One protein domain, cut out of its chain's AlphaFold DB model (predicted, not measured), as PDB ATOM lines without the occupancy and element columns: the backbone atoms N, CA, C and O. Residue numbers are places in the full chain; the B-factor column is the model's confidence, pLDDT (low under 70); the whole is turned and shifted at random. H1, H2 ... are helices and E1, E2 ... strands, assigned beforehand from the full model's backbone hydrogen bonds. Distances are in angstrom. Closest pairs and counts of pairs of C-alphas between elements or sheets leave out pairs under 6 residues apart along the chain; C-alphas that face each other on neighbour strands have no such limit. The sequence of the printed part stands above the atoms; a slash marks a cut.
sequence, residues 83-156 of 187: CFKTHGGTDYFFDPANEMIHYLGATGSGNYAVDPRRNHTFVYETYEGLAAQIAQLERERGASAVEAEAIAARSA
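AT A GLANCE: This is residues 83 to 156 of the 187 residues of the protein "Hypothetical protein" of Haptolina ericina (UniProt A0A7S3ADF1). Picture a small, strongly twisted sheet of five strands, laid down one after another along the chain, with one long helix that starts over the sheet's last strand and then sticks out as an arm. Residues 127 to 137 of H1 cover part of one face near E5 and E4, while residues 138 to 156, of which 138 to 155 belong to H1, stand free. The printed part has 74 residues with E1, E2, E3, E4, E5 and then H1; the sheet's order is E1 - E2 - E3 - E4 - E5, all antiparallel, and the class is mixed, helices and strands. The whole is only just loose, close to extended, with a radius of gyration of the C-alphas of 16.6 A, and it spans 56 by 23 by 18 A, the arm making much of the length.

HOW THE PARTS SIT: Start at E1, residues 83 to 85, an edge strand, which forms a hairpin with E2, residues 91 to 95; look there for N 84 and O 92, 2.8 A apart. E2 is staggered: it pairs with E1 over residues 91 to 93 and with E3, residues 100 to 103, over residues 93 to 95, where N 93 and O 102 are 2.8 A apart. E3 and E4, residues 111 to 115, show N 103 and O 112 at 2.8 A. E4 and E5, residues 120 to 124, the other edge strand, show N 122 and O 113 at 2.8 A. These five strands are a meander, each the antiparallel neighbour of the one before. E1 and E5 are apart. H1, residues 127 to 155, is on the sheet, giving two layers, a helix on one face of a sheet. Its height over the sheet is 8.5 A, and it lies over E5, slantwise to the strands, at 33 degrees to E5 on the local plane. The closest C-alphas of E5 and H1 are those of Tyr 124 and Leu 130, 5.6 A apart. In H1 every O i to N i+4 pair is within hydrogen-bond range.

IN THESE COORDINATES: Find C-alpha 83 at (45.706, -16.237, -54.800), where E1 begins; it runs 6.8 A to C-alpha 85. E2 measures 13.4 A, E3 10.0 A, E4 13.7 A and E5 13.1 A. Find C-alpha 127 at (33.964, -28.692, -53.286); from there H1 runs 42.1 A to C-alpha 155 at (8.624, -15.557, -22.346).

THE WHOLE: The two C-alphas farthest apart are those of Gly 89 and Ala 156, 55.7 A. The printed part has no cut and no long link. Mean pLDDT of the printed part is 80.7; look for values under 70 at residues 141 to 156.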
ATOM      1  N   CYS A  83      44.595 -15.567 -55.477       90.50
ATOM      2  CA  CYS A  83      45.706 -16.237 -54.800       90.50
ATOM      3  C   CYS A  83      46.577 -15.237 -54.024       90.50
ATOM      4  O   CYS A  83      46.930 -14.179 -54.548       90.50
ATOM      5  N   PHE A  84      46.959 -15.599 -52.801       88.62
ATOM      6  CA  PHE A  84      47.876 -14.848 -51.951       88.62
ATOM      7  C   PHE A  84      48.954 -15.778 -51.403       88.62
ATOM      8  O   PHE A  84      48.657 -16.832 -50.841       88.62
ATOM      9  N   LYS A  85      50.211 -15.349 -51.522       87.75
ATOM     10  CA  LYS A  85      51.365 -16.042 -50.949       87.75
ATOM     11  C   LYS A  85      51.718 -15.450 -49.601       87.75
ATOM     12  O   LYS A  85      51.926 -14.245 -49.477       87.75
ATOM     13  N   THR A  86      51.823 -16.306 -48.596       86.00
ATOM     14  CA  THR A  86      52.380 -15.909 -47.299       86.00
ATOM     15  C   THR A  86      53.905 -15.842 -47.356       86.00
ATOM     16  O   THR A  86      54.537 -16.439 -48.226       86.00
ATOM     17  N   HIS A  87      54.520 -15.171 -46.377       79.12
ATOM     18  CA  HIS A  87      55.980 -15.142 -46.203       79.12
ATOM     19  C   HIS A  87      56.599 -16.546 -46.068       79.12
ATOM     20  O   HIS A  87      57.766 -16.735 -46.392       79.12
ATOM     21  N   GLY A  88      55.816 -17.534 -45.618       80.75
ATOM     22  CA  GLY A  88      56.220 -18.940 -45.540       80.75
ATOM     23  C   GLY A  88      56.137 -19.702 -46.868       80.75
ATOM     24  O   GLY A  88      56.371 -20.906 -46.880       80.75
ATOM     25  N   GLY A  89      55.779 -19.039 -47.973       82.31
ATOM     26  CA  GLY A  89      55.638 -19.662 -49.292       82.31
ATOM     27  C   GLY A  89      54.364 -20.491 -49.467       82.31
ATOM     28  O   GLY A  89      54.237 -21.201 -50.459       82.31
ATOM     29  N   THR A  90      53.425 -20.420 -48.520       85.62
ATOM     30  CA  THR A  90      52.141 -21.124 -48.599       85.62
ATOM     31  C   THR A  90      51.132 -20.308 -49.400       85.62
ATOM     32  O   THR A  90      50.948 -19.119 -49.111       85.62
ATOM     33  N   ASP A  91      50.476 -20.964 -50.360       89.88
ATOM     34  CA  ASP A  91      49.413 -20.402 -51.194       89.88
ATOM     35  C   ASP A  91      48.050 -20.495 -50.492       89.88
ATOM     36  O   ASP A  91      47.637 -21.561 -50.031       89.88
ATOM     37  N   TYR A  92      47.340 -19.371 -50.445       92.06
ATOM     38  CA  TYR A  92      45.959 -19.266 -49.979       92.06
ATOM     39  C   TYR A  92      45.082 -18.655 -51.067       92.06
ATOM     40  O   TYR A  92      45.536 -17.815 -51.843       92.06
ATOM     41  N   PHE A  93      43.810 -19.034 -51.094       94.06
ATOM     42  CA  PHE A  93      42.868 -18.627 -52.130       94.06
ATOM     43  C   PHE A  93      41.636 -17.975 -51.512       94.06
ATOM     44  O   PHE A  93      40.927 -18.595 -50.731       94.06
ATOM     45  N   PHE A  94      41.356 -16.724 -51.855       93.31
ATOM     46  CA  PHE A  94      40.145 -16.035 -51.418       93.31
ATOM     47  C   PHE A  94      39.015 -16.245 -52.421       93.31
ATOM     48  O   PHE A  94      39.169 -15.928 -53.605       93.31
ATOM     49  N   ASP A  95      37.872 -16.718 -51.933       91.69
ATOM     50  CA  ASP A  95      36.633 -16.809 -52.692       91.69
ATOM     51  C   ASP A  95      35.794 -15.536 -52.503       91.69
ATOM     52  O   ASP A  95      35.188 -15.365 -51.445       91.69
ATOM     53  N   PRO A  96      35.685 -14.654 -53.514       86.94
ATOM     54  CA  PRO A  96      34.869 -13.450 -53.399       86.94
ATOM     55  C   PRO A  96      33.360 -13.734 -53.358       86.94
ATOM     56  O   PRO A  96      32.605 -12.858 -52.952       86.94
ATOM     57  N   ALA A  97      32.900 -14.917 -53.783       84.81
ATOM     58  CA  ALA A  97      31.473 -15.243 -53.784       84.81
ATOM     59  C   ALA A  97      30.960 -15.589 -52.379       84.81
ATOM     60  O   ALA A  97      29.845 -15.222 -52.021       84.81
ATOM     61  N   ASN A  98      31.786 -16.290 -51.600       84.62
ATOM     62  CA  ASN A  98      31.447 -16.743 -50.251       84.62
ATOM     63  C   ASN A  98      32.227 -16.002 -49.152       84.62
ATOM     64  O   ASN A  98      32.025 -16.276 -47.974       84.62
ATOM     65  N   GLU A  99      33.124 -15.089 -49.533       89.38
ATOM     66  CA  GLU A  99      34.029 -14.351 -48.640       89.38
ATOM     67  C   GLU A  99      34.871 -15.270 -47.733       89.38
ATOM     68  O   GLU A  99      35.166 -14.946 -46.582       89.38
ATOM     69  N   MET A 100      35.271 -16.427 -48.263       90.94
ATOM     70  CA  MET A 100      36.047 -17.439 -47.544       90.94
ATOM     71  C   MET A 100      37.508 -17.456 -47.985       90.94
ATOM     72  O   MET A 100      37.840 -17.132 -49.126       90.94
ATOM     73  N   ILE A 101      38.385 -17.885 -47.081       93.06
ATOM     74  CA  ILE A 101      39.805 -18.108 -47.364       93.06
ATOM     75  C   ILE A 101      40.058 -19.610 -47.380       93.06
ATOM     76  O   ILE A 101      39.852 -20.291 -46.382       93.06
ATOM     77  N   HIS A 102      40.529 -20.115 -48.508       94.06
ATOM     78  CA  HIS A 102      40.789 -21.519 -48.761       94.06
ATOM     79  C   HIS A 102      42.284 -21.809 -48.727       94.06
ATOM     80  O   HIS A 102      43.098 -21.063 -49.272       94.06
ATOM     81  N   TYR A 103      42.625 -22.941 -48.140       93.12
ATOM     82  CA  TYR A 103      43.916 -23.584 -48.269       93.12
ATOM     83  C   TYR A 103      43.718 -24.910 -48.996       93.12
ATOM     84  O   TYR A 103      42.888 -25.728 -48.591       93.12
ATOM     85  N   LEU A 104      44.482 -25.106 -50.068       90.94
ATOM     86  CA  LEU A 104      44.483 -26.338 -50.846       90.94
ATOM     87  C   LEU A 104      45.815 -27.045 -50.607       90.94
ATOM     88  O   LEU A 104      46.880 -26.498 -50.897       90.94
ATOM     89  N   GLY A 105      45.754 -28.243 -50.035       85.62
ATOM     90  CA  GLY A 105      46.942 -29.012 -49.702       85.62
ATOM     91  C   GLY A 105      47.686 -29.443 -50.961       85.62
ATOM     92  O   GLY A 105      47.088 -29.939 -51.914       85.62
ATOM     93  N   ALA A 106      49.015 -29.322 -50.956       79.38
ATOM     94  CA  ALA A 106      49.849 -29.738 -52.087       79.38
ATOM     95  C   ALA A 106      49.689 -31.231 -52.440       79.38
ATOM     96  O   ALA A 106      49.890 -31.618 -53.588       79.38
ATOM     97  N   THR A 107      49.317 -32.057 -51.459       78.38
ATOM     98  CA  THR A 107      49.069 -33.502 -51.588       78.38
ATOM     99  C   THR A 107      47.621 -33.844 -51.949       78.38
ATOM    100  O   THR A 107      47.294 -35.022 -52.035       78.38
ATOM    101  N   GLY A 108      46.748 -32.845 -52.121       71.69
ATOM    102  CA  GLY A 108      45.313 -33.027 -52.368       71.69
ATOM    103  C   GLY A 108      44.474 -33.268 -51.113       71.69
ATOM    104  O   GLY A 108      43.257 -33.161 -51.184       71.69
ATOM    105  N   SER A 109      45.114 -33.521 -49.970       79.69
ATOM    106  CA  SER A 109      44.476 -33.761 -48.675       79.69
ATOM    107  C   SER A 109      44.693 -32.610 -47.694       79.69
ATOM    108  O   SER A 109      45.643 -31.830 -47.819       79.69
ATOM    109  N   GLY A 110      43.822 -32.518 -46.684       84.62
ATOM    110  CA  GLY A 110      43.937 -31.493 -45.642       84.62
ATOM    111  C   GLY A 110      43.541 -30.098 -46.122       84.62
ATOM    112  O   GLY A 110      44.051 -29.098 -45.610       84.62
ATOM    113  N   ASN A 111      42.648 -30.026 -47.111       91.31
ATOM    114  CA  ASN A 111      42.094 -28.758 -47.561       91.31
ATOM    115  C   ASN A 111      41.138 -28.219 -46.497       91.31
ATOM    116  O   ASN A 111      40.354 -28.959 -45.893       91.31
ATOM    117  N   TYR A 112      41.195 -26.913 -46.276       93.50
ATOM    118  CA  TYR A 112      40.277 -26.250 -45.366       93.50
ATOM    119  C   TYR A 112      39.903 -24.866 -45.870       93.50
ATOM    120  O   TYR A 112      40.654 -24.214 -46.592       93.50
ATOM    121  N   ALA A 113      38.712 -24.427 -45.487       93.50
ATOM    122  CA  ALA A 113      38.203 -23.095 -45.741       93.50
ATOM    123  C   ALA A 113      37.915 -22.443 -44.399       93.50
ATOM    124  O   ALA A 113      37.375 -23.078 -43.495       93.50
ATOM    125  N   VAL A 114      38.259 -21.174 -44.277       93.44
ATOM    126  CA  VAL A 114      37.932 -20.349 -43.124       93.44
ATOM    127  C   VAL A 114      36.902 -19.329 -43.569       93.44
ATOM    128  O   VAL A 114      37.124 -18.612 -44.544       93.44
ATOM    129  N   ASP A 115      35.797 -19.260 -42.836       92.44
ATOM    130  CA  ASP A 115      34.841 -18.160 -42.872       92.44
ATOM    131  C   ASP A 115      35.233 -17.162 -41.767       92.44
ATOM    132  O   ASP A 115      34.969 -17.415 -40.581       92.44
ATOM    133  N   PRO A 116      35.871 -16.026 -42.112       87.25
ATOM    134  CA  PRO A 116      36.330 -15.055 -41.122       87.25
ATOM    135  C   PRO A 116      35.171 -14.338 -40.426       87.25
ATOM    136  O   PRO A 116      35.310 -13.898 -39.286       87.25
ATOM    137  N   ARG A 117      34.012 -14.224 -41.087       85.00
ATOM    138  CA  ARG A 117      32.836 -13.533 -40.539       85.00
ATOM    139  C   ARG A 117      32.182 -14.356 -39.446       85.00
ATOM    140  O   ARG A 117      31.661 -13.804 -38.477       85.00
ATOM    141  N   ARG A 118      32.179 -15.676 -39.615       81.31
ATOM    142  CA  ARG A 118      31.580 -16.622 -38.668       81.31
ATOM    143  C   ARG A 118      32.613 -17.263 -37.738       81.31
ATOM    144  O   ARG A 118      32.201 -18.002 -36.849       81.31
ATOM    145  N   ASN A 119      33.902 -16.953 -37.919       86.25
ATOM    146  CA  ASN A 119      35.036 -17.563 -37.223       86.25
ATOM    147  C   ASN A 119      34.926 -19.094 -37.206       86.25
ATOM    148  O   ASN A 119      34.991 -19.737 -36.156       86.25
ATOM    149  N   HIS A 120      34.650 -19.661 -38.378       87.06
ATOM    150  CA  HIS A 120      34.416 -21.087 -38.533       87.06
ATOM    151  C   HIS A 120      35.327 -21.665 -39.606       87.06
ATOM    152  O   HIS A 120      35.602 -21.015 -40.614       87.06
ATOM    153  N   THR A 121      35.777 -22.895 -39.379       92.06
ATOM    154  CA  THR A 121      36.679 -23.608 -40.279       92.06
ATOM    155  C   THR A 121      35.998 -24.872 -40.766       92.06
ATOM    156  O   THR A 121      35.544 -25.684 -39.963       92.06
ATOM    157  N   PHE A 122      35.983 -25.052 -42.078       91.50
ATOM    158  CA  PHE A 122      35.472 -26.232 -42.754       91.50
ATOM    159  C   PHE A 122      36.643 -27.043 -43.293       91.50
ATOM    160  O   PHE A 122      37.493 -26.497 -43.991       91.50
ATOM    161  N   VAL A 123      36.675 -28.342 -43.013       93.19
ATOM    162  CA  VAL A 123      37.641 -29.272 -43.615       93.19
ATOM    163  C   VAL A 123      36.923 -30.034 -44.717       93.19
ATOM    164  O   VAL A 123      35.802 -30.508 -44.512       93.19
ATOM    165  N   TYR A 124      37.529 -30.126 -45.897       90.31
ATOM    166  CA  TYR A 124      36.873 -30.734 -47.048       90.31
ATOM    167  C   TYR A 124      37.867 -31.408 -47.994       90.31
ATOM    168  O   TYR A 124      38.995 -30.965 -48.174       90.31
ATOM    169  N   GLU A 125      37.409 -32.474 -48.639       88.00
ATOM    170  CA  GLU A 125      38.162 -33.182 -49.684       88.00
ATOM    171  C   GLU A 125      37.583 -32.904 -51.080       88.00
ATOM    172  O   GLU A 125      38.247 -33.097 -52.091       88.00
ATOM    173  N   THR A 126      36.348 -32.393 -51.151       87.12
ATOM    174  CA  THR A 126      35.677 -32.004 -52.397       87.12
ATOM    175  C   THR A 126      34.915 -30.692 -52.222       87.12
ATOM    176  O   THR A 126      34.448 -30.368 -51.127       87.12
ATOM    177  N   TYR A 127      34.749 -29.932 -53.311       86.44
ATOM    178  CA  TYR A 127      33.964 -28.692 -53.286       86.44
ATOM    179  C   TYR A 127      32.483 -28.924 -52.968       86.44
ATOM    180  O   TYR A 127      31.858 -28.099 -52.305       86.44
ATOM    181  N   GLU A 128      31.931 -30.064 -53.381       86.19
ATOM    182  CA  GLU A 128      30.560 -30.450 -53.048       86.19
ATOM    183  C   GLU A 128      30.393 -30.692 -51.540       86.19
ATOM    184  O   GLU A 128      29.440 -30.198 -50.932       86.19
ATOM    185  N   GLY A 129      31.360 -31.370 -50.911       85.56
ATOM    186  CA  GLY A 129      31.365 -31.589 -49.465       85.56
ATOM    187  C   GLY A 129      31.430 -30.283 -48.672       85.56
ATOM    188  O   GLY A 129      30.755 -30.147 -47.651       85.56
ATOM    189  N   LEU A 130      32.184 -29.295 -49.163       87.56
ATOM    190  CA  LEU A 130      32.214 -27.957 -48.571       87.56
ATOM    191  C   LEU A 130      30.852 -27.256 -48.681       87.56
ATOM    192  O   LEU A 130      30.343 -26.739 -47.687       87.56
ATOM    193  N   ALA A 131      30.234 -27.268 -49.864       85.94
ATOM    194  CA  ALA A 131      28.924 -26.653 -50.074       85.94
ATOM    195  C   ALA A 131      27.847 -27.267 -49.162       85.94
ATOM    196  O   ALA A 131      27.028 -26.545 -48.587       85.94
ATOM    197  N   ALA A 132      27.879 -28.590 -48.971       83.56
ATOM    198  CA  ALA A 132      26.973 -29.288 -48.064       83.56
ATOM    199  C   ALA A 132      27.153 -28.847 -46.600       83.56
ATOM    200  O   ALA A 132      26.157 -28.607 -45.913       83.56
ATOM    201  N   GLN A 133      28.400 -28.692 -46.138       87.00
ATOM    202  CA  GLN A 133      28.701 -28.214 -44.783       87.00
ATOM    203  C   GLN A 133      28.222 -26.776 -44.560       87.00
ATOM    204  O   GLN A 133      27.597 -26.490 -43.539       87.00
ATOM    205  N   ILE A 134      28.447 -25.883 -45.528       86.50
ATOM    206  CA  ILE A 134      27.976 -24.492 -45.458       86.50
ATOM    207  C   ILE A 134      26.447 -24.458 -45.369       86.50
ATOM    208  O   ILE A 134      25.893 -23.828 -44.468       86.50
ATOM    209  N   ALA A 135      25.762 -25.201 -46.241       84.75
ATOM    210  CA  ALA A 135      24.304 -25.276 -46.237       84.75
ATOM    211  C   ALA A 135      23.747 -25.876 -44.933       84.75
ATOM    212  O   ALA A 135      22.683 -25.468 -44.461       84.75
ATOM    213  N   GLN A 136      24.442 -26.848 -44.334       85.50
ATOM    214  CA  GLN A 136      24.064 -27.399 -43.035       85.50
ATOM    215  C   GLN A 136      24.215 -26.366 -41.914       85.50
ATOM    216  O   GLN A 136      23.270 -26.179 -41.149       85.50
ATOM    217  N   LEU A 137      25.345 -25.657 -41.860       83.25
ATOM    218  CA  LEU A 137      25.583 -24.610 -40.864       83.25
ATOM    219  C   LEU A 137      24.521 -23.500 -40.949       83.25
ATOM    220  O   LEU A 137      24.065 -22.973 -39.932       83.25
ATOM    221  N   GLU A 138      24.093 -23.152 -42.161       81.56
ATOM    222  CA  GLU A 138      23.022 -22.175 -42.379       81.56
ATOM    223  C   GLU A 138      21.657 -22.680 -41.915       81.56
ATOM    224  O   GLU A 138      20.905 -21.921 -41.297       81.56
ATOM    225  N   ARG A 139      21.352 -23.964 -42.129       77.88
ATOM    226  CA  ARG A 139      20.130 -24.586 -41.598       77.88
ATOM    227  C   ARG A 139      20.113 -24.623 -40.077       77.88
ATOM    228  O   ARG A 139      19.096 -24.280 -39.486       77.88
ATOM    229  N   GLU A 140      21.214 -25.011 -39.444       77.38
ATOM    230  CA  GLU A 140      21.322 -25.060 -37.980       77.38
ATOM    231  C   GLU A 140      21.141 -23.671 -37.361       77.38
ATOM    232  O   GLU A 140      20.415 -23.512 -36.379       77.38
ATOM    233  N   ARG A 141      21.712 -22.635 -37.986       69.75
ATOM    234  CA  ARG A 141      21.492 -21.246 -37.564       69.75
ATOM    235  C   ARG A 141      20.055 -20.783 -37.775       69.75
ATOM    236  O   ARG A 141      19.503 -20.143 -36.884       69.75
ATOM    237  N   GLY A 142      19.445 -21.110 -38.913       64.00
ATOM    238  CA  GLY A 142      18.037 -20.805 -39.172       64.00
ATOM    239  C   GLY A 142      17.104 -21.480 -38.163       64.00
ATOM    240  O   GLY A 142      16.202 -20.839 -37.635       64.00
ATOM    241  N   ALA A 143      17.365 -22.744 -37.825       57.84
ATOM    242  CA  ALA A 143      16.613 -23.480 -36.812       57.84
ATOM    243  C   ALA A 143      16.807 -22.887 -35.407       57.84
ATOM    244  O   ALA A 143      15.833 -22.684 -34.686       57.84
ATOM    245  N   SER A 144      18.044 -22.535 -35.046       59.91
ATOM    246  CA  SER A 144      18.361 -21.912 -33.757       59.91
ATOM    247  C   SER A 144      17.728 -20.524 -33.600       59.91
ATOM    248  O   SER A 144      17.253 -20.194 -32.514       59.91
ATOM    249  N   ALA A 145      17.656 -19.725 -34.671       54.72
ATOM    250  CA  ALA A 145      16.982 -18.427 -34.649       54.72
ATOM    251  C   ALA A 145      15.468 -18.569 -34.413       54.72
ATOM    252  O   ALA A 145      14.903 -17.844 -33.597       54.72
ATOM    253  N   VAL A 146      14.830 -19.549 -35.063       59.41
ATOM    254  CA  VAL A 146      13.398 -19.848 -34.881       59.41
ATOM    255  C   VAL A 146      13.112 -20.372 -33.472       59.41
ATOM    256  O   VAL A 146      12.107 -20.011 -32.863       59.41
ATOM    257  N   GLU A 147      13.998 -21.200 -32.921       57.09
ATOM    258  CA  GLU A 147      13.850 -21.724 -31.564       57.09
ATOM    259  C   GLU A 147      14.047 -20.624 -30.506       57.09
ATOM    260  O   GLU A 147      13.266 -20.530 -29.557       57.09
ATOM    261  N   ALA A 148      15.011 -19.720 -30.707       56.62
ATOM    262  CA  ALA A 148      15.205 -18.549 -29.853       56.62
ATOM    263  C   ALA A 148      14.010 -17.579 -29.908       56.62
ATOM    264  O   ALA A 148      13.590 -17.065 -28.871       56.62
ATOM    265  N   GLU A 149      13.420 -17.371 -31.088       59.31
ATOM    266  CA  GLU A 149      12.210 -16.560 -31.255       59.31
ATOM    267  C   GLU A 149      10.987 -17.219 -30.596       59.31
ATOM    268  O   GLU A 149      10.210 -16.544 -29.920       59.31
ATOM    269  N   ALA A 150      10.848 -18.545 -30.686       55.94
ATOM    270  CA  ALA A 150       9.784 -19.288 -30.010       55.94
ATOM    271  C   ALA A 150       9.910 -19.243 -28.475       55.94
ATOM    272  O   ALA A 150       8.898 -19.154 -27.768       55.94
ATOM    273  N   ILE A 151      11.138 -19.275 -27.947       58.09
ATOM    274  CA  ILE A 151      11.410 -19.102 -26.513       58.09
ATOM    275  C   ILE A 151      11.096 -17.663 -26.092       58.09
ATOM    276  O   ILE A 151      10.377 -17.465 -25.115       58.09
ATOM    277  N   ALA A 152      11.539 -16.661 -26.856       57.56
ATOM    278  CA  ALA A 152      11.245 -15.256 -26.579       57.56
ATOM    279  C   ALA A 152       9.735 -14.955 -26.620       57.56
ATOM    280  O   ALA A 152       9.220 -14.287 -25.725       57.56
ATOM    281  N   ALA A 153       9.001 -15.506 -27.592       54.44
ATOM    282  CA  ALA A 153       7.549 -15.363 -27.698       54.44
ATOM    283  C   ALA A 153       6.801 -16.038 -26.533       54.44
ATOM    284  O   ALA A 153       5.809 -15.499 -26.043       54.44
ATOM    285  N   ARG A 154       7.289 -17.183 -26.034       55.06
ATOM    286  CA  ARG A 154       6.755 -17.827 -24.819       55.06
ATOM    287  C   ARG A 154       7.069 -17.047 -23.546       55.06
ATOM    288  O   ARG A 154       6.246 -17.032 -22.637       55.06
ATOM    289  N   SER A 155       8.229 -16.401 -23.477       54.78
ATOM    290  CA  SER A 155       8.624 -15.557 -22.346       54.78
ATOM    291  C   SER A 155       7.959 -14.174 -22.356       54.78
ATOM    292  O   SER A 155       7.903 -13.527 -21.315       54.78
ATOM    293  N   ALA A 156       7.432 -13.730 -23.502       54.34
ATOM    294  CA  ALA A 156       6.749 -12.447 -23.673       54.34
ATOM    295  C   ALA A 156       5.212 -12.527 -23.586       54.34
ATOM    296  O   ALA A 156       4.551 -11.516 -23.807       54.34
TER     297      ALA A 156